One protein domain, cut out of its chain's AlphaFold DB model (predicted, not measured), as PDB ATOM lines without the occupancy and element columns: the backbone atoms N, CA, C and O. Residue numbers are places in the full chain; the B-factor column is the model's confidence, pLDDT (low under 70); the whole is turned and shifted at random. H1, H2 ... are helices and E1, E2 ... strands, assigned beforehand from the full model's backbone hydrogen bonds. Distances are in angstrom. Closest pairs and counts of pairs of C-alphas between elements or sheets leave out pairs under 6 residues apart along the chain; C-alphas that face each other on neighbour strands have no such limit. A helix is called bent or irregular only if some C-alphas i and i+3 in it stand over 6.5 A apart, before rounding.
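AT A GLANCE: This is residues 3 to 116 of the 324 residues of the protein "UPF0033 domain-containing protein" of Sulfolobus islandicus (strain Y.N.15.51 / Yellowstone #2) (UniProt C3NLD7). One seven-stranded antiparallel sheet, twisted and curled, wraps round the long helix H3, with the short helix H2 packed on the same face beside E2 and E3. H3 runs along the hollow of the sheet near E1 and E7, and the small H1 grazes the sheet. The 114 printed residues hold three named helices and seven named strands, in the order E1 H1 H2 E2 E3 E4 E5 E6 E7 H3; across the sheet the order is E1 E7 E6 E5 E4 E3 E2. The class is mixed, helices and strands; the whole is compact, with a radius of gyration of the C-alphas of 13.3 A and spans of 39 by 32 by 21 A.

IN THESE COORDINATES: E1, residues 3 to 9, begins at C-alpha 3 (-5.928, -34.816, -28.402) and is 19.9 A long. H1 is residues 14 to 17 and H2 residues 19 to 26; H2 is irregular, with C-alphas 21 and 24 8.1 A apart. E2 is residues 28 to 34, E3 37 to 44, 20.7 A, and E4 47 to 56, 26.4 A. E4 bends by 57 degrees at residue 50. E5 is residues 59 to 64; E6, residues 69 to 79, spans 31.8 A and E7, residues 82 to 91, 29.9 A. H3, residues 94 to 115, spans 31.1 A and ends at C-alpha 115 (1.398, -47.917, -8.969).

HOW THE PARTS SIT: E2 to E7 form a meander, each strand the antiparallel neighbour of the one before. E1 and E2 are the edge strands. E1 and E7 are antiparallel at 155 degrees, with N 6 and O 85 2.9 A apart. In the hairpin E6 and E7, N 74 and O 86 are 2.8 A apart; in the hairpin E3 and E4, N 40 and O 51 are 2.9 A apart. The sheet curls round H3; the closest C-alphas of E1 and H3, Tyr 9 and Ser 112, are 5.1 A apart. H2 and H3 are on the same face, two layers with the sheet. H2, at a height over the sheet of 7.8 A, is only just over none of its strands: two of its C-alphas fall on each of E2, E3 and E4. H3 touches H2 with residues 104 to 111 alone, at a steep tilt of 62 degrees, opposite ways; the closest C-alphas, Tyr 26 and Ile 104, are 5.2 A apart. H1 and H2 only just touch, only at the corner, with 3 pairs of C-alphas within 8 A; the closest are Leu 16 and Ser 22, 5.7 A. O i to N i+4 pairs are within hydrogen-bond range in 16 of 18 cases in H3 and 1 of 4 in H2, which has 2 of 5 O i to N i+3 pairs within range; H1 is too short for an O i to N i+4 pair.

THE WHOLE: The two C-alphas farthest apart, Asn 66 and Glu 80, are 38.9 A apart. The printed part has no cut, and its nine links between named elements are tight. Mean pLDDT of the printed part is 87.7; residues 21 and 113 to 116 are under 70.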
ATOM      1  N   GLU A   3      -5.717 -34.244 -29.721       85.56
ATOM      2  CA  GLU A   3      -5.928 -34.816 -28.402       85.56
ATOM      3  C   GLU A   3      -5.763 -36.335 -28.433       85.56
ATOM      4  O   GLU A   3      -6.274 -37.010 -29.323       85.56
ATOM      5  N   GLU A   4      -5.064 -36.848 -27.429       86.25
ATOM      6  CA  GLU A   4      -4.976 -38.260 -27.091       86.25
ATOM      7  C   GLU A   4      -5.441 -38.444 -25.647       86.25
ATOM      8  O   GLU A   4      -5.140 -37.623 -24.777       86.25
ATOM      9  N   THR A   5      -6.155 -39.531 -25.378       89.25
ATOM     10  CA  THR A   5      -6.572 -39.899 -24.025       89.25
ATOM     11  C   THR A   5      -6.005 -41.259 -23.649       89.25
ATOM     12  O   THR A   5      -5.774 -42.121 -24.501       89.25
ATOM     13  N   THR A   6      -5.741 -41.449 -22.363       91.38
ATOM     14  CA  THR A   6      -5.404 -42.751 -21.797       91.38
ATOM     15  C   THR A   6      -5.905 -42.868 -20.370       91.38
ATOM     16  O   THR A   6      -6.082 -41.867 -19.680       91.38
ATOM     17  N   LEU A   7      -6.112 -44.098 -19.922       89.00
ATOM     18  CA  LEU A   7      -6.463 -44.410 -18.550       89.00
ATOM     19  C   LEU A   7      -5.219 -44.916 -17.825       89.00
ATOM     20  O   LEU A   7      -4.585 -45.873 -18.269       89.00
ATOM     21  N   ILE A   8      -4.896 -44.300 -16.693       87.31
ATOM     22  CA  ILE A   8      -3.848 -44.782 -15.797       87.31
ATOM     23  C   ILE A   8      -4.443 -45.173 -14.450       87.31
ATOM     24  O   ILE A   8      -5.418 -44.584 -13.981       87.31
ATOM     25  N   TYR A   9      -3.828 -46.161 -13.815       82.44
ATOM     26  CA  TYR A   9      -4.224 -46.620 -12.494       82.44
ATOM     27  C   TYR A   9      -3.314 -46.040 -11.413       82.44
ATOM     28  O   TYR A   9      -2.106 -46.277 -11.420       82.44
ATOM     29  N   ALA A  10      -3.893 -45.258 -10.508       77.06
ATOM     30  CA  ALA A  10      -3.218 -44.633  -9.376       77.06
ATOM     31  C   ALA A  10      -4.253 -44.048  -8.400       77.06
ATOM     32  O   ALA A  10      -5.323 -43.611  -8.824       77.06
ATOM     33  N   GLU A  11      -3.915 -43.987  -7.109       77.00
ATOM     34  CA  GLU A  11      -4.777 -43.383  -6.076       77.00
ATOM     35  C   GLU A  11      -4.891 -41.851  -6.219       77.00
ATOM     36  O   GLU A  11      -5.947 -41.248  -5.984       77.00
ATOM     37  N   ASP A  12      -3.798 -41.202  -6.635       81.31
ATOM     38  CA  ASP A  12      -3.741 -39.780  -6.968       81.31
ATOM     39  C   ASP A  12      -2.707 -39.477  -8.067       81.31
ATOM     40  O   ASP A  12      -1.916 -40.331  -8.470       81.31
ATOM     41  N   PHE A  13      -2.723 -38.238  -8.567       84.44
ATOM     42  CA  PHE A  13      -1.764 -37.732  -9.555       84.44
ATOM     43  C   PHE A  13      -0.818 -36.662  -8.986       84.44
ATOM     44  O   PHE A  13      -0.055 -36.065  -9.746       84.44
ATOM     45  N   LYS A  14      -0.811 -36.401  -7.669       82.81
ATOM     46  CA  LYS A  14       0.074 -35.378  -7.070       82.81
ATOM     47  C   LYS A  14       1.531 -35.681  -7.381       82.81
ATOM     48  O   LYS A  14       2.301 -34.801  -7.742       82.81
ATOM     49  N   SER A  15       1.871 -36.958  -7.293       74.88
ATOM     50  CA  SER A  15       3.225 -37.438  -7.515       74.88
ATOM     51  C   SER A  15       3.642 -37.463  -8.999       74.88
ATOM     52  O   SER A  15       4.828 -37.540  -9.307       74.88
ATOM     53  N   LEU A  16       2.682 -37.359  -9.925       84.31
ATOM     54  CA  LEU A  16       2.930 -37.168 -11.357       84.31
ATOM     55  C   LEU A  16       3.232 -35.696 -11.676       84.31
ATOM     56  O   LEU A  16       4.037 -35.406 -12.558       84.31
ATOM     57  N   LEU A  17       2.650 -34.765 -10.915       87.69
ATOM     58  CA  LEU A  17       2.877 -33.321 -11.052       87.69
ATOM     59  C   LEU A  17       4.227 -32.849 -10.491       87.69
ATOM     60  O   LEU A  17       4.678 -31.748 -10.811       87.69
ATOM     61  N   ASP A  18       4.874 -33.677  -9.675       82.06
ATOM     62  CA  ASP A  18       6.190 -33.407  -9.109       82.06
ATOM     63  C   ASP A  18       7.309 -33.653 -10.133       82.06
ATOM     64  O   ASP A  18       7.949 -34.707 -10.165       82.06
ATOM     65  N   LEU A  19       7.528 -32.660 -10.998       82.75
ATOM     66  CA  LEU A  19       8.484 -32.740 -12.103       82.75
ATOM     67  C   LEU A  19       9.929 -32.976 -11.667       82.75
ATOM     68  O   LEU A  19      10.690 -33.505 -12.467       82.75
ATOM     69  N   GLU A  20      10.332 -32.629 -10.445       77.00
ATOM     70  CA  GLU A  20      11.686 -32.956  -9.979       77.00
ATOM     71  C   GLU A  20      11.899 -34.477  -9.969       77.00
ATOM     72  O   GLU A  20      12.982 -34.947 -10.300       77.00
ATOM     73  N   ASN A  21      10.826 -35.237  -9.729       68.56
ATOM     74  CA  ASN A  21      10.857 -36.687  -9.593       68.56
ATOM     75  C   ASN A  21      10.231 -37.436 -10.782       68.56
ATOM     76  O   ASN A  21      10.562 -38.599 -11.011       68.56
ATOM     77  N   SER A  22       9.327 -36.810 -11.543       79.19
ATOM     78  CA  SER A  22       8.522 -37.472 -12.584       79.19
ATOM     79  C   SER A  22       8.908 -37.115 -14.026       79.19
ATOM     80  O   SER A  22       8.336 -37.662 -14.971       79.19
ATOM     81  N   TYR A  23       9.886 -36.228 -14.239       84.69
ATOM     82  CA  TYR A  23      10.167 -35.638 -15.556       84.69
ATOM     83  C   TYR A  23      10.434 -36.645 -16.689       84.69
ATOM     84  O   TYR A  23      10.128 -36.362 -17.853       84.69
ATOM     85  N   LYS A  24      10.998 -37.821 -16.381       84.62
ATOM     86  CA  LYS A  24      11.294 -38.858 -17.383       84.62
ATOM     87  C   LYS A  24      10.034 -39.441 -18.012       84.62
ATOM     88  O   LYS A  24      10.048 -39.744 -19.206       84.62
ATOM     89  N   LEU A  25       8.929 -39.502 -17.262       86.94
ATOM     90  CA  LEU A  25       7.626 -39.921 -17.787       86.94
ATOM     91  C   LEU A  25       7.204 -39.036 -18.970       86.94
ATOM     92  O   LEU A  25       6.634 -39.523 -19.944       86.94
ATOM     93  N   TYR A  26       7.606 -37.766 -18.939       92.12
ATOM     94  CA  TYR A  26       7.297 -36.751 -19.944       92.12
ATOM     95  C   TYR A  26       8.404 -36.548 -20.993       92.12
ATOM     96  O   TYR A  26       8.351 -35.592 -21.765       92.12
ATOM     97  N   LYS A  27       9.414 -37.433 -21.040       91.25
ATOM     98  CA  LYS A  27      10.605 -37.332 -21.915       91.25
ATOM     99  C   LYS A  27      11.426 -36.058 -21.725       91.25
ATOM    100  O   LYS A  27      12.106 -35.604 -22.652       91.25
ATOM    101  N   LEU A  28      11.357 -35.473 -20.540       92.31
ATOM    102  CA  LEU A  28      12.113 -34.280 -20.204       92.31
ATOM    103  C   LEU A  28      13.513 -34.661 -19.692       92.31
ATOM    104  O   LEU A  28      13.821 -35.827 -19.449       92.31
ATOM    105  N   SER A  29      14.388 -33.672 -19.565       90.75
ATOM    106  CA  SER A  29      15.731 -33.792 -18.987       90.75
ATOM    107  C   SER A  29      16.237 -32.417 -18.540       90.75
ATOM    108  O   SER A  29      15.681 -31.400 -18.952       90.75
ATOM    109  N   ASN A  30      17.285 -32.379 -17.709       90.31
ATOM    110  CA  ASN A  30      17.892 -31.162 -17.142       90.31
ATOM    111  C   ASN A  30      16.859 -30.200 -16.523       90.31
ATOM    112  O   ASN A  30      16.747 -29.046 -16.933       90.31
ATOM    113  N   ILE A  31      16.087 -30.696 -15.558       90.38
ATOM    114  CA  ILE A  31      15.063 -29.918 -14.859       90.38
ATOM    115  C   ILE A  31      15.733 -28.837 -14.003       90.38
ATOM    116  O   ILE A  31      16.469 -29.143 -13.069       90.38
ATOM    117  N   LYS A  32      15.479 -27.563 -14.319       89.75
ATOM    118  CA  LYS A  32      15.937 -26.404 -13.545       89.75
ATOM    119  C   LYS A  32      14.739 -25.578 -13.095       89.75
ATOM    120  O   LYS A  32      14.013 -25.034 -13.924       89.75
ATOM    121  N   LYS A  33      14.548 -25.478 -11.782       89.94
ATOM    122  CA  LYS A  33      13.438 -24.745 -11.164       89.94
ATOM    123  C   LYS A  33      13.534 -23.236 -11.414       89.94
ATOM    124  O   LYS A  33      14.627 -22.670 -11.403       89.94
ATOM    125  N   LEU A  34      12.381 -22.615 -11.633       86.56
ATOM    126  CA  LEU A  34      12.145 -21.175 -11.724       86.56
ATOM    127  C   LEU A  34      11.005 -20.789 -10.772       86.56
ATOM    128  O   LEU A  34      10.243 -21.653 -10.338       86.56
ATOM    129  N   ASP A  35      10.804 -19.490 -10.553       80.75
ATOM    130  CA  ASP A  35       9.704 -18.974  -9.721       80.75
ATOM    131  C   ASP A  35       8.305 -19.364 -10.237       80.75
ATOM    132  O   ASP A  35       7.343 -19.409  -9.477       80.75
ATOM    133  N   PHE A  36       8.177 -19.667 -11.534       79.69
ATOM    134  CA  PHE A  36       6.900 -19.933 -12.210       79.69
ATOM    135  C   PHE A  36       6.861 -21.260 -12.993       79.69
ATOM    136  O   PHE A  36       6.037 -21.426 -13.899       79.69
ATOM    137  N   GLY A  37       7.763 -22.200 -12.694       90.62
ATOM    138  CA  GLY A  37       7.830 -23.505 -13.361       90.62
ATOM    139  C   GLY A  37       9.256 -24.039 -13.457       90.62
ATOM    140  O   GLY A  37      10.051 -23.879 -12.537       90.62
ATOM    141  N   TYR A  38       9.586 -24.669 -14.582       93.62
ATOM    142  CA  TYR A  38      10.890 -25.283 -14.825       93.62
ATOM    143  C   TYR A  38      11.383 -24.966 -16.235       93.62
ATOM    144  O   TYR A  38      10.593 -24.953 -17.175       93.62
ATOM    145  N   ILE A  39      12.687 -24.762 -16.402       94.75
ATOM    146  CA  ILE A  39      13.363 -24.908 -17.697       94.75
ATOM    147  C   ILE A  39      13.855 -26.349 -17.802       94.75
ATOM    148  O   ILE A  39      14.387 -26.897 -16.839       94.75
ATOM    149  N   CYS A  40      13.667 -26.966 -18.962       95.50
ATOM    150  CA  CYS A  40      14.046 -28.352 -19.216       95.50
ATOM    151  C   CYS A  40      14.270 -28.604 -20.709       95.50
ATOM    152  O   CYS A  40      13.871 -27.796 -21.543       95.50
ATOM    153  N   TYR A  41      14.838 -29.756 -21.066       95.19
ATOM    154  CA  TYR A  41      14.904 -30.223 -22.450       95.19
ATOM    155  C   TYR A  41      13.934 -31.372 -22.699       95.19
ATOM    156  O   TYR A  41      14.066 -32.435 -22.092       95.19
ATOM    157  N   LEU A  42      13.022 -31.196 -23.651       94.12
ATOM    158  CA  LEU A  42      12.203 -32.268 -24.202       94.12
ATOM    159  C   LEU A  42      13.015 -33.055 -25.236       94.12
ATOM    160  O   LEU A  42      13.552 -32.485 -26.190       94.12
ATOM    161  N   THR A  43      13.098 -34.372 -25.054       89.50
ATOM    162  CA  THR A  43      13.805 -35.258 -25.983       89.50
ATOM    163  C   THR A  43      12.883 -35.681 -27.117       89.50
ATOM    164  O   THR A  43      11.926 -36.438 -26.929       89.50
ATOM    165  N   ILE A  44      13.220 -35.227 -28.320       83.00
ATOM    166  CA  ILE A  44      12.512 -35.520 -29.557       83.00
ATOM    167  C   ILE A  44      13.457 -36.287 -30.480       83.00
ATOM    168  O   ILE A  44      14.309 -35.709 -31.153       83.00
ATOM    169  N   PHE A  45      13.311 -37.610 -30.520       78.25
ATOM    170  CA  PHE A  45      14.232 -38.483 -31.252       78.25
ATOM    171  C   PHE A  45      15.678 -38.306 -30.738       78.25
ATOM    172  O   PHE A  45      15.941 -38.625 -29.582       78.25
ATOM    173  N   ARG A  46      16.605 -37.774 -31.549       77.44
ATOM    174  CA  ARG A  46      17.979 -37.415 -31.135       77.44
ATOM    175  C   ARG A  46      18.153 -35.928 -30.797       77.44
ATOM    176  O   ARG A  46      19.246 -35.519 -30.421       77.44
ATOM    177  N   LEU A  47      17.104 -35.121 -30.942       84.62
ATOM    178  CA  LEU A  47      17.130 -33.687 -30.672       84.62
ATOM    179  C   LEU A  47      16.667 -33.404 -29.242       84.62
ATOM    180  O   LEU A  47      15.738 -34.033 -28.736       84.62
ATOM    181  N   LYS A  48      17.296 -32.415 -28.612       91.06
ATOM    182  CA  LYS A  48      16.866 -31.852 -27.332       91.06
ATOM    183  C   LYS A  48      16.360 -30.442 -27.577       91.06
ATOM    184  O   LYS A  48      17.101 -29.604 -28.084       91.06
ATOM    185  N   VAL A  49      15.099 -30.196 -27.242       92.69
ATOM    186  CA  VAL A  49      14.459 -28.892 -27.422       92.69
ATOM    187  C   VAL A  49      14.218 -28.268 -26.060       92.69
ATOM    188  O   VAL A  49      13.646 -28.910 -25.186       92.69
ATOM    189  N   GLU A  50      14.674 -27.033 -25.875       95.50
ATOM    190  CA  GLU A  50      14.471 -26.304 -24.626       95.50
ATOM    191  C   GLU A  50      13.000 -25.891 -24.477       95.50
ATOM    192  O   GLU A  50      12.405 -25.261 -25.359       95.50
ATOM    193  N   CYS A  51      12.417 -26.250 -23.341       95.81
ATOM    194  CA  CYS A  51      11.023 -26.025 -23.003       95.81
ATOM    195  C   CYS A  51      10.909 -25.403 -21.611       95.81
ATOM    196  O   CYS A  51      11.730 -25.646 -20.724       95.81
ATOM    197  N   ILE A  52       9.839 -24.642 -21.416       96.31
ATOM    198  CA  ILE A  52       9.334 -24.249 -20.110       96.31
ATOM    199  C   ILE A  52       8.240 -25.246 -19.733       96.31
ATOM    200  O   ILE A  52       7.246 -25.374 -20.449       96.31
ATOM    201  N   CYS A  53       8.419 -25.938 -18.613       95.75
ATOM    202  CA  CYS A  53       7.431 -26.853 -18.067       95.75
ATOM    203  C   CYS A  53       6.722 -26.217 -16.866       95.75
ATOM    204  O   CYS A  53       7.378 -25.767 -15.927       95.75
ATOM    205  N   LYS A  54       5.389 -26.163 -16.881       93.81
ATOM    206  CA  LYS A  54       4.583 -25.530 -15.826       93.81
ATOM    207  C   LYS A  54       3.574 -26.524 -15.254       93.81
ATOM    208  O   LYS A  54       2.587 -26.817 -15.929       93.81
ATOM    209  N   PRO A  55       3.785 -27.041 -14.034       91.00
ATOM    210  CA  PRO A  55       2.740 -27.760 -13.320       91.00
ATOM    211  C   PRO A  55       1.548 -26.844 -13.034       91.00
ATOM    212  O   PRO A  55       1.703 -25.673 -12.687       91.00
ATOM    213  N   ARG A  56       0.353 -27.406 -13.152       92.94
ATOM    214  CA  ARG A  56      -0.932 -26.851 -12.732       92.94
ATOM    215  C   ARG A  56      -1.516 -27.742 -11.640       92.94
ATOM    216  O   ARG A  56      -0.984 -28.804 -11.333       92.94
ATOM    217  N   LYS A  57      -2.653 -27.327 -11.079       89.94
ATOM    218  CA  LYS A  57      -3.381 -28.095 -10.057       89.94
ATOM    219  C   LYS A  57      -3.754 -29.511 -10.523       89.94
ATOM    220  O   LYS A  57      -3.794 -30.423  -9.707       89.94
ATOM    221  N   ASP A  58      -4.045 -29.671 -11.806       92.94
ATOM    222  CA  ASP A  58      -4.625 -30.865 -12.421       92.94
ATOM    223  C   ASP A  58      -3.855 -31.315 -13.669       92.94
ATOM    224  O   ASP A  58      -4.376 -32.057 -14.492       92.94
ATOM    225  N   GLY A  59      -2.623 -30.853 -13.872       95.19
ATOM    226  CA  GLY A  59      -1.932 -31.111 -15.128       95.19
ATOM    227  C   GLY A  59      -0.578 -30.442 -15.243       95.19
ATOM    228  O   GLY A  59      -0.095 -29.826 -14.303       95.19
ATOM    229  N   LEU A  60       0.032 -30.531 -16.417       95.38
ATOM    230  CA  LEU A  60       1.256 -29.806 -16.731       95.38
ATOM    231  C   LEU A  60       1.235 -29.279 -18.168       95.38
ATOM    232  O   LEU A  60       0.603 -29.857 -19.054       95.38
ATOM    233  N   ASP A  61       1.929 -28.169 -18.388       95.88
ATOM    234  CA  ASP A  61       2.214 -27.621 -19.711       95.88
ATOM    235  C   ASP A  61       3.681 -27.804 -20.048       95.88
ATOM    236  O   ASP A  61       4.532 -27.439 -19.244       95.88
ATOM    237  N   ILE A  62       3.975 -28.281 -21.254       96.38
ATOM    238  CA  ILE A  62       5.311 -28.268 -21.852       96.38
ATOM    239  C   ILE A  62       5.267 -27.285 -23.018       96.38
ATOM    240  O   ILE A  62       4.633 -27.545 -24.042       96.38
ATOM    241  N   ILE A  63       5.918 -26.140 -22.853       95.00
ATOM    242  CA  ILE A  63       5.893 -25.027 -23.802       95.00
ATOM    243  C   ILE A  63       7.289 -24.887 -24.394       95.00
ATOM    244  O   ILE A  63       8.250 -24.683 -23.660       95.00
ATOM    245  N   GLU A  64       7.438 -24.991 -25.711       94.06
ATOM    246  CA  GLU A  64       8.727 -24.707 -26.350       94.06
ATOM    247  C   GLU A  64       9.116 -23.238 -26.146       94.06
ATOM    248  O   GLU A  64       8.257 -22.360 -26.217       94.06
ATOM    249  N   LYS A  65      10.397 -22.956 -25.879       88.75
ATOM    250  CA  LYS A  65      10.857 -21.617 -25.467       88.75
ATOM    251  C   LYS A  65      10.477 -20.485 -26.431       88.75
ATOM    252  O   LYS A  65      10.181 -19.388 -25.973       88.75
ATOM    253  N   ASN A  66      10.450 -20.753 -27.735       87.94
ATOM    254  CA  ASN A  66      10.068 -19.783 -28.765       87.94
ATOM    255  C   ASN A  66       8.576 -19.875 -29.143       87.94
ATOM    256  O   ASN A  66       8.156 -19.316 -30.152       87.94
ATOM    257  N   GLY A  67       7.769 -20.609 -28.371       84.75
ATOM    258  CA  GLY A  67       6.330 -20.753 -28.582       84.75
ATOM    259  C   GLY A  67       5.945 -21.606 -29.792       84.75
ATOM    260  O   GLY A  67       4.785 -21.585 -30.201       84.75
ATOM    261  N   ARG A  68       6.879 -22.371 -30.376       89.81
ATOM    262  CA  ARG A  68       6.619 -23.146 -31.607       89.81
ATOM    263  C   ARG A  68       5.630 -24.290 -31.410       89.81
ATOM    264  O   ARG A  68       4.963 -24.698 -32.363       89.81
ATOM    265  N   PHE A  69       5.561 -24.826 -30.196       93.19
ATOM    266  CA  PHE A  69       4.569 -25.817 -29.814       93.19
ATOM    267  C   PHE A  69       4.260 -25.773 -28.321       93.19
ATOM    268  O   PHE A  69       5.052 -25.284 -27.511       93.19
ATOM    269  N   ILE A  70       3.100 -26.332 -27.977       94.25
ATOM    270  CA  ILE A  70       2.651 -26.561 -26.604       94.25
ATOM    271  C   ILE A  70       2.071 -27.975 -26.522       94.25
ATOM    272  O   ILE A  70       1.313 -28.379 -27.408       94.25
ATOM    273  N   ILE A  71       2.419 -28.698 -25.457       96.00
ATOM    274  CA  ILE A  71       1.796 -29.961 -25.046       96.00
ATOM    275  C   ILE A  71       1.140 -29.719 -23.687       96.00
ATOM    276  O   ILE A  71       1.816 -29.324 -22.737       96.00
ATOM    277  N   ASN A  72      -0.162 -29.944 -23.593       97.06
ATOM    278  CA  ASN A  72      -0.933 -29.870 -22.364       97.06
ATOM    279  C   ASN A  72      -1.254 -31.296 -21.911       97.06
ATOM    280  O   ASN A  72      -1.756 -32.099 -22.692       97.06
ATOM    281  N   ILE A  73      -0.986 -31.611 -20.651       97.38
ATOM    282  CA  ILE A  73      -1.360 -32.887 -20.034       97.38
ATOM    283  C   ILE A  73      -2.291 -32.562 -18.877       97.38
ATOM    284  O   ILE A  73      -1.958 -31.708 -18.057       97.38
ATOM    285  N   THR A  74      -3.444 -33.214 -18.819       97.06
ATOM    286  CA  THR A  74      -4.458 -33.018 -17.780       97.06
ATOM    287  C   THR A  74      -4.817 -34.362 -17.166       97.06
ATOM    288  O   THR A  74      -5.060 -35.328 -17.886       97.06
ATOM    289  N   PHE A  75      -4.856 -34.410 -15.839       95.12
ATOM    290  CA  PHE A  75      -5.229 -35.557 -15.027       95.12
ATOM    291  C   PHE A  75      -6.612 -35.314 -14.429       95.12
ATOM    292  O   PHE A  75      -6.831 -34.342 -13.707       95.12
ATOM    293  N   GLN A  76      -7.542 -36.222 -14.692       93.88
ATOM    294  CA  GLN A  76      -8.885 -36.190 -14.140       93.88
ATOM    295  C   GLN A  76      -9.132 -37.483 -13.372       93.88
ATOM    296  O   GLN A  76      -9.092 -38.569 -13.944       93.88
ATOM    297  N   LYS A  77      -9.385 -37.373 -12.064       90.38
ATOM    298  CA  LYS A  77      -9.737 -38.537 -11.247       90.38
ATOM    299  C   LYS A  77     -11.088 -39.085 -11.719       90.38
ATOM    300  O   LYS A  77     -12.069 -38.347 -11.744       90.38
ATOM    301  N   GLU A  78     -11.106 -40.350 -12.123       88.69
ATOM    302  CA  GLU A  78     -12.296 -41.059 -12.605       88.69
ATOM    303  C   GLU A  78     -12.904 -41.926 -11.495       88.69
ATOM    304  O   GLU A  78     -14.118 -41.959 -11.323       88.69
ATOM    305  N   SER A  79     -12.059 -42.580 -10.692       86.75
ATOM    306  CA  SER A  79     -12.454 -43.314  -9.485       86.75
ATOM    307  C   SER A  79     -11.346 -43.261  -8.430       86.75
ATOM    308  O   SER A  79     -10.348 -42.565  -8.616       86.75
ATOM    309  N   GLU A  80     -11.496 -43.973  -7.308       80.25
ATOM    310  CA  GLU A  80     -10.473 -44.029  -6.253       80.25
ATOM    311  C   GLU A  80      -9.096 -44.480  -6.757       80.25
ATOM    312  O   GLU A  80      -8.104 -43.939  -6.284       80.25
ATOM    313  N   GLU A  81      -9.046 -45.369  -7.755       82.38
ATOM    314  CA  GLU A  81      -7.813 -45.971  -8.290       82.38
ATOM    315  C   GLU A  81      -7.578 -45.670  -9.781       82.38
ATOM    316  O   GLU A  81      -6.693 -46.262 -10.404       82.38
ATOM    317  N   ARG A  82      -8.390 -44.804 -10.400       86.81
ATOM    318  CA  ARG A  82      -8.338 -44.542 -11.847       86.81
ATOM    319  C   ARG A  82      -8.283 -43.060 -12.152       86.81
ATOM    320  O   ARG A  82      -9.061 -42.265 -11.619       86.81
ATOM    321  N   ILE A  83      -7.389 -42.705 -13.066       91.81
ATOM    322  CA  ILE A  83      -7.153 -41.338 -13.511       91.81
ATOM    323  C   ILE A  83      -7.165 -41.338 -15.036       91.81
ATOM    324  O   ILE A  83      -6.351 -41.998 -15.681       91.81
ATOM    325  N   ASN A  84      -8.080 -40.571 -15.611       94.44
ATOM    326  CA  ASN A  84      -8.088 -40.286 -17.032       94.44
ATOM    327  C   ASN A  84      -7.034 -39.210 -17.328       94.44
ATOM    328  O   ASN A  84      -7.001 -38.158 -16.683       94.44
ATOM    329  N   VAL A  85      -6.160 -39.477 -18.292       96.31
ATOM    330  CA  VAL A  85      -5.107 -38.565 -18.736       96.31
ATOM    331  C   VAL A  85      -5.428 -38.096 -20.139       96.31
ATOM    332  O   VAL A  85      -5.499 -38.885 -21.077       96.31
ATOM    333  N   LYS A  86      -5.555 -36.784 -20.292       96.94
ATOM    334  CA  LYS A  86      -5.746 -36.117 -21.575       96.94
ATOM    335  C   LYS A  86      -4.459 -35.408 -21.966       96.94
ATOM    336  O   LYS A  86      -4.002 -34.529 -21.241       96.94
ATOM    337  N   ILE A  87      -3.882 -35.782 -23.101       96.88
ATOM    338  CA  ILE A  87      -2.694 -35.157 -23.682       96.88
ATOM    339  C   ILE A  87      -3.138 -34.427 -24.945       96.88
ATOM    340  O   ILE A  87      -3.461 -35.056 -25.949       96.88
ATOM    341  N   SER A  88      -3.152 -33.100 -24.913       94.38
ATOM    342  CA  SER A  88      -3.420 -32.284 -26.092       94.38
ATOM    343  C   SER A  88      -2.181 -31.525 -26.538       94.38
ATOM    344  O   SER A  88      -1.287 -31.221 -25.752       94.38
ATOM    345  N   TYR A  89      -2.084 -31.240 -27.831       94.31
ATOM    346  CA  TYR A  89      -0.942 -30.519 -28.377       94.31
ATOM    347  C   TYR A  89      -1.323 -29.640 -29.569       94.31
ATOM    348  O   TYR A  89      -2.332 -29.844 -30.258       94.31
ATOM    349  N   ARG A  90      -0.501 -28.611 -29.796       92.81
ATOM    350  CA  ARG A  90      -0.583 -27.698 -30.945       92.81
ATOM    351  C   ARG A  90       0.804 -27.175 -31.318       92.81
ATOM    352  O   ARG A  90       1.616 -26.928 -30.429       92.81
ATOM    353  N   GLY A  91       1.062 -26.968 -32.607       88.00
ATOM    354  CA  GLY A  91       2.314 -26.389 -33.098       88.00
ATOM    355  C   GLY A  91       2.598 -26.725 -34.560       88.00
ATOM    356  O   GLY A  91       1.871 -27.496 -35.176       88.00
ATOM    357  N   ILE A  92       3.686 -26.169 -35.097       79.00
ATOM    358  CA  ILE A  92       4.046 -26.240 -36.532       79.00
ATOM    359  C   ILE A  92       4.376 -27.679 -36.993       79.00
ATOM    360  O   ILE A  92       4.274 -28.000 -38.173       79.00
ATOM    361  N   LEU A  93       4.757 -28.569 -36.071       79.94
ATOM    362  CA  LEU A  93       5.233 -29.929 -36.361       79.94
ATOM    363  C   LEU A  93       4.298 -31.006 -35.788       79.94
ATOM    364  O   LEU A  93       4.704 -31.824 -34.965       79.94
ATOM    365  N   GLU A  94       3.038 -31.023 -36.221       82.75
ATOM    366  CA  GLU A  94       1.987 -31.878 -35.642       82.75
ATOM    367  C   GLU A  94       2.327 -33.377 -35.600       82.75
ATOM    368  O   GLU A  94       2.125 -34.012 -34.568       82.75
ATOM    369  N   LYS A  95       2.903 -33.946 -36.672       83.50
ATOM    370  CA  LYS A  95       3.311 -35.371 -36.702       83.50
ATOM    371  C   LYS A  95       4.392 -35.704 -35.670       83.50
ATOM    372  O   LYS A  95       4.429 -36.802 -35.125       83.50
ATOM    373  N   LEU A  96       5.296 -34.762 -35.415       85.38
ATOM    374  CA  LEU A  96       6.346 -34.932 -34.416       85.38
ATOM    375  C   LEU A  96       5.746 -34.883 -33.009       85.38
ATOM    376  O   LEU A  96       6.079 -35.707 -32.161       85.38
ATOM    377  N   LEU A  97       4.820 -33.946 -32.791       88.75
ATOM    378  CA  LEU A  97       4.099 -33.796 -31.532       88.75
ATOM    379  C   LEU A  97       3.215 -35.006 -31.227       88.75
ATOM    380  O   LEU A  97       3.211 -35.439 -30.082       88.75
ATOM    381  N   SER A  98       2.567 -35.614 -32.227       89.75
ATOM    382  CA  SER A  98       1.797 -36.851 -32.022       89.75
ATOM    383  C   SER A  98       2.683 -38.020 -31.593       89.75
ATOM    384  O   SER A  98       2.320 -38.799 -30.716       89.75
ATOM    385  N   SER A  99       3.888 -38.136 -32.156       88.81
ATOM    386  CA  SER A  99       4.850 -39.165 -31.747       88.81
ATOM    387  C   SER A  99       5.312 -38.965 -30.300       88.81
ATOM    388  O   SER A  99       5.421 -39.929 -29.536       88.81
ATOM    389  N   ILE A 100       5.552 -37.714 -29.896       90.69
ATOM    390  CA  ILE A 100       5.917 -37.372 -28.517       90.69
ATOM    391  C   ILE A 100       4.747 -37.647 -27.575       90.69
ATOM    392  O   ILE A 100       4.955 -38.324 -26.572       90.69
ATOM    393  N   ALA A 101       3.544 -37.177 -27.909       92.06
ATOM    394  CA  ALA A 101       2.329 -37.396 -27.131       92.06
ATOM    395  C   ALA A 101       2.085 -38.893 -26.910       92.06
ATOM    396  O   ALA A 101       2.002 -39.321 -25.763       92.06
ATOM    397  N   ASN A 102       2.157 -39.706 -27.968       90.31
ATOM    398  CA  ASN A 102       2.055 -41.161 -27.864       90.31
ATOM    399  C   ASN A 102       3.146 -41.780 -26.991       90.31
ATOM    400  O   ASN A 102       2.905 -42.756 -26.286       90.31
ATOM    401  N   SER A 103       4.371 -41.260 -27.050       88.88
ATOM    402  CA  SER A 103       5.462 -41.769 -26.221       88.88
ATOM    403  C   SER A 103       5.265 -41.414 -24.746       88.88
ATOM    404  O   SER A 103       5.523 -42.262 -23.899       88.88
ATOM    405  N   ILE A 104       4.787 -40.206 -24.438       92.25
ATOM    406  CA  ILE A 104       4.416 -39.801 -23.075       92.25
ATOM    407  C   ILE A 104       3.242 -40.652 -22.583       92.25
ATOM    408  O   ILE A 104       3.297 -41.192 -21.482       92.25
ATOM    409  N   ARG A 105       2.217 -40.838 -23.422       92.81
ATOM    410  CA  ARG A 105       1.065 -41.703 -23.154       92.81
ATOM    411  C   ARG A 105       1.511 -43.107 -22.758       92.81
ATOM    412  O   ARG A 105       1.158 -43.572 -21.682       92.81
ATOM    413  N   LYS A 106       2.351 -43.743 -23.581       87.06
ATOM    414  CA  LYS A 106       2.903 -45.078 -23.304       87.06
ATOM    415  C   LYS A 106       3.718 -45.120 -22.014       87.06
ATOM    416  O   LYS A 106       3.586 -46.077 -21.263       87.06
ATOM    417  N   ASN A 107       4.535 -44.100 -21.739       86.75
ATOM    418  CA  ASN A 107       5.300 -44.028 -20.493       86.75
ATOM    419  C   ASN A 107       4.380 -43.970 -19.265       86.75
ATOM    420  O   ASN A 107       4.650 -44.638 -18.274       86.75
ATOM    421  N   LEU A 108       3.301 -43.184 -19.330       88.38
ATOM    422  CA  LEU A 108       2.325 -43.054 -18.248       88.38
ATOM    423  C   LEU A 108       1.500 -44.333 -18.064       88.38
ATOM    424  O   LEU A 108       1.350 -44.791 -16.933       88.38
ATOM    425  N   GLU A 109       1.015 -44.935 -19.155       84.69
ATOM    426  CA  GLU A 109       0.336 -46.239 -19.144       84.69
ATOM    427  C   GLU A 109       1.216 -47.301 -18.492       84.69
ATOM    428  O   GLU A 109       0.783 -47.987 -17.566       84.69
ATOM    429  N   GLU A 110       2.465 -47.398 -18.945       76.94
ATOM    430  CA  GLU A 110       3.426 -48.363 -18.438       76.94
ATOM    431  C   GLU A 110       3.698 -48.118 -16.958       76.94
ATOM    432  O   GLU A 110       3.471 -49.019 -16.159       76.94
ATOM    433  N   TYR A 111       4.063 -46.892 -16.574       76.38
ATOM    434  CA  TYR A 111       4.303 -46.501 -15.183       76.38
ATOM    435  C   TYR A 111       3.113 -46.813 -14.261       76.38
ATOM    436  O   TYR A 111       3.295 -47.289 -13.143       76.38
ATOM    437  N   SER A 112       1.883 -46.630 -14.736       76.56
ATOM    438  CA  SER A 112       0.686 -46.874 -13.930       76.56
ATOM    439  C   SER A 112       0.477 -48.339 -13.536       76.56
ATOM    440  O   SER A 112      -0.009 -48.619 -12.441       76.56
ATOM    441  N   LYS A 113       0.958 -49.293 -14.348       69.44
ATOM    442  CA  LYS A 113       0.944 -50.733 -14.009       69.44
ATOM    443  C   LYS A 113       1.756 -51.053 -12.756       69.44
ATOM    444  O   LYS A 113       1.647 -52.151 -12.204       69.44
ATOM    445  N   TYR A 114       2.623 -50.135 -12.347       66.06
ATOM    446  CA  TYR A 114       3.491 -50.273 -11.192       66.06
ATOM    447  C   TYR A 114       2.949 -49.578  -9.940       66.06
ATOM    448  O   TYR A 114       3.398 -49.902  -8.844       66.06
ATOM    449  N   LEU A 115       1.979 -48.670 -10.082       64.50
ATOM    450  CA  LEU A 115       1.398 -47.917  -8.969       64.50
ATOM    451  C   LEU A 115       0.304 -48.677  -8.216       64.50
ATOM    452  O   LEU A 115       0.090 -48.411  -7.037       64.50
ATOM    453  N   ILE A 116      -0.357 -49.647  -8.855       58.88
ATOM    454  CA  ILE A 116      -1.330 -50.504  -8.169       58.88
ATOM    455  C   ILE A 116      -0.581 -51.540  -7.329       58.88
ATOM    456  O   ILE A 116      -0.213 -52.628  -7.792       58.88
TER     457      ILE A 116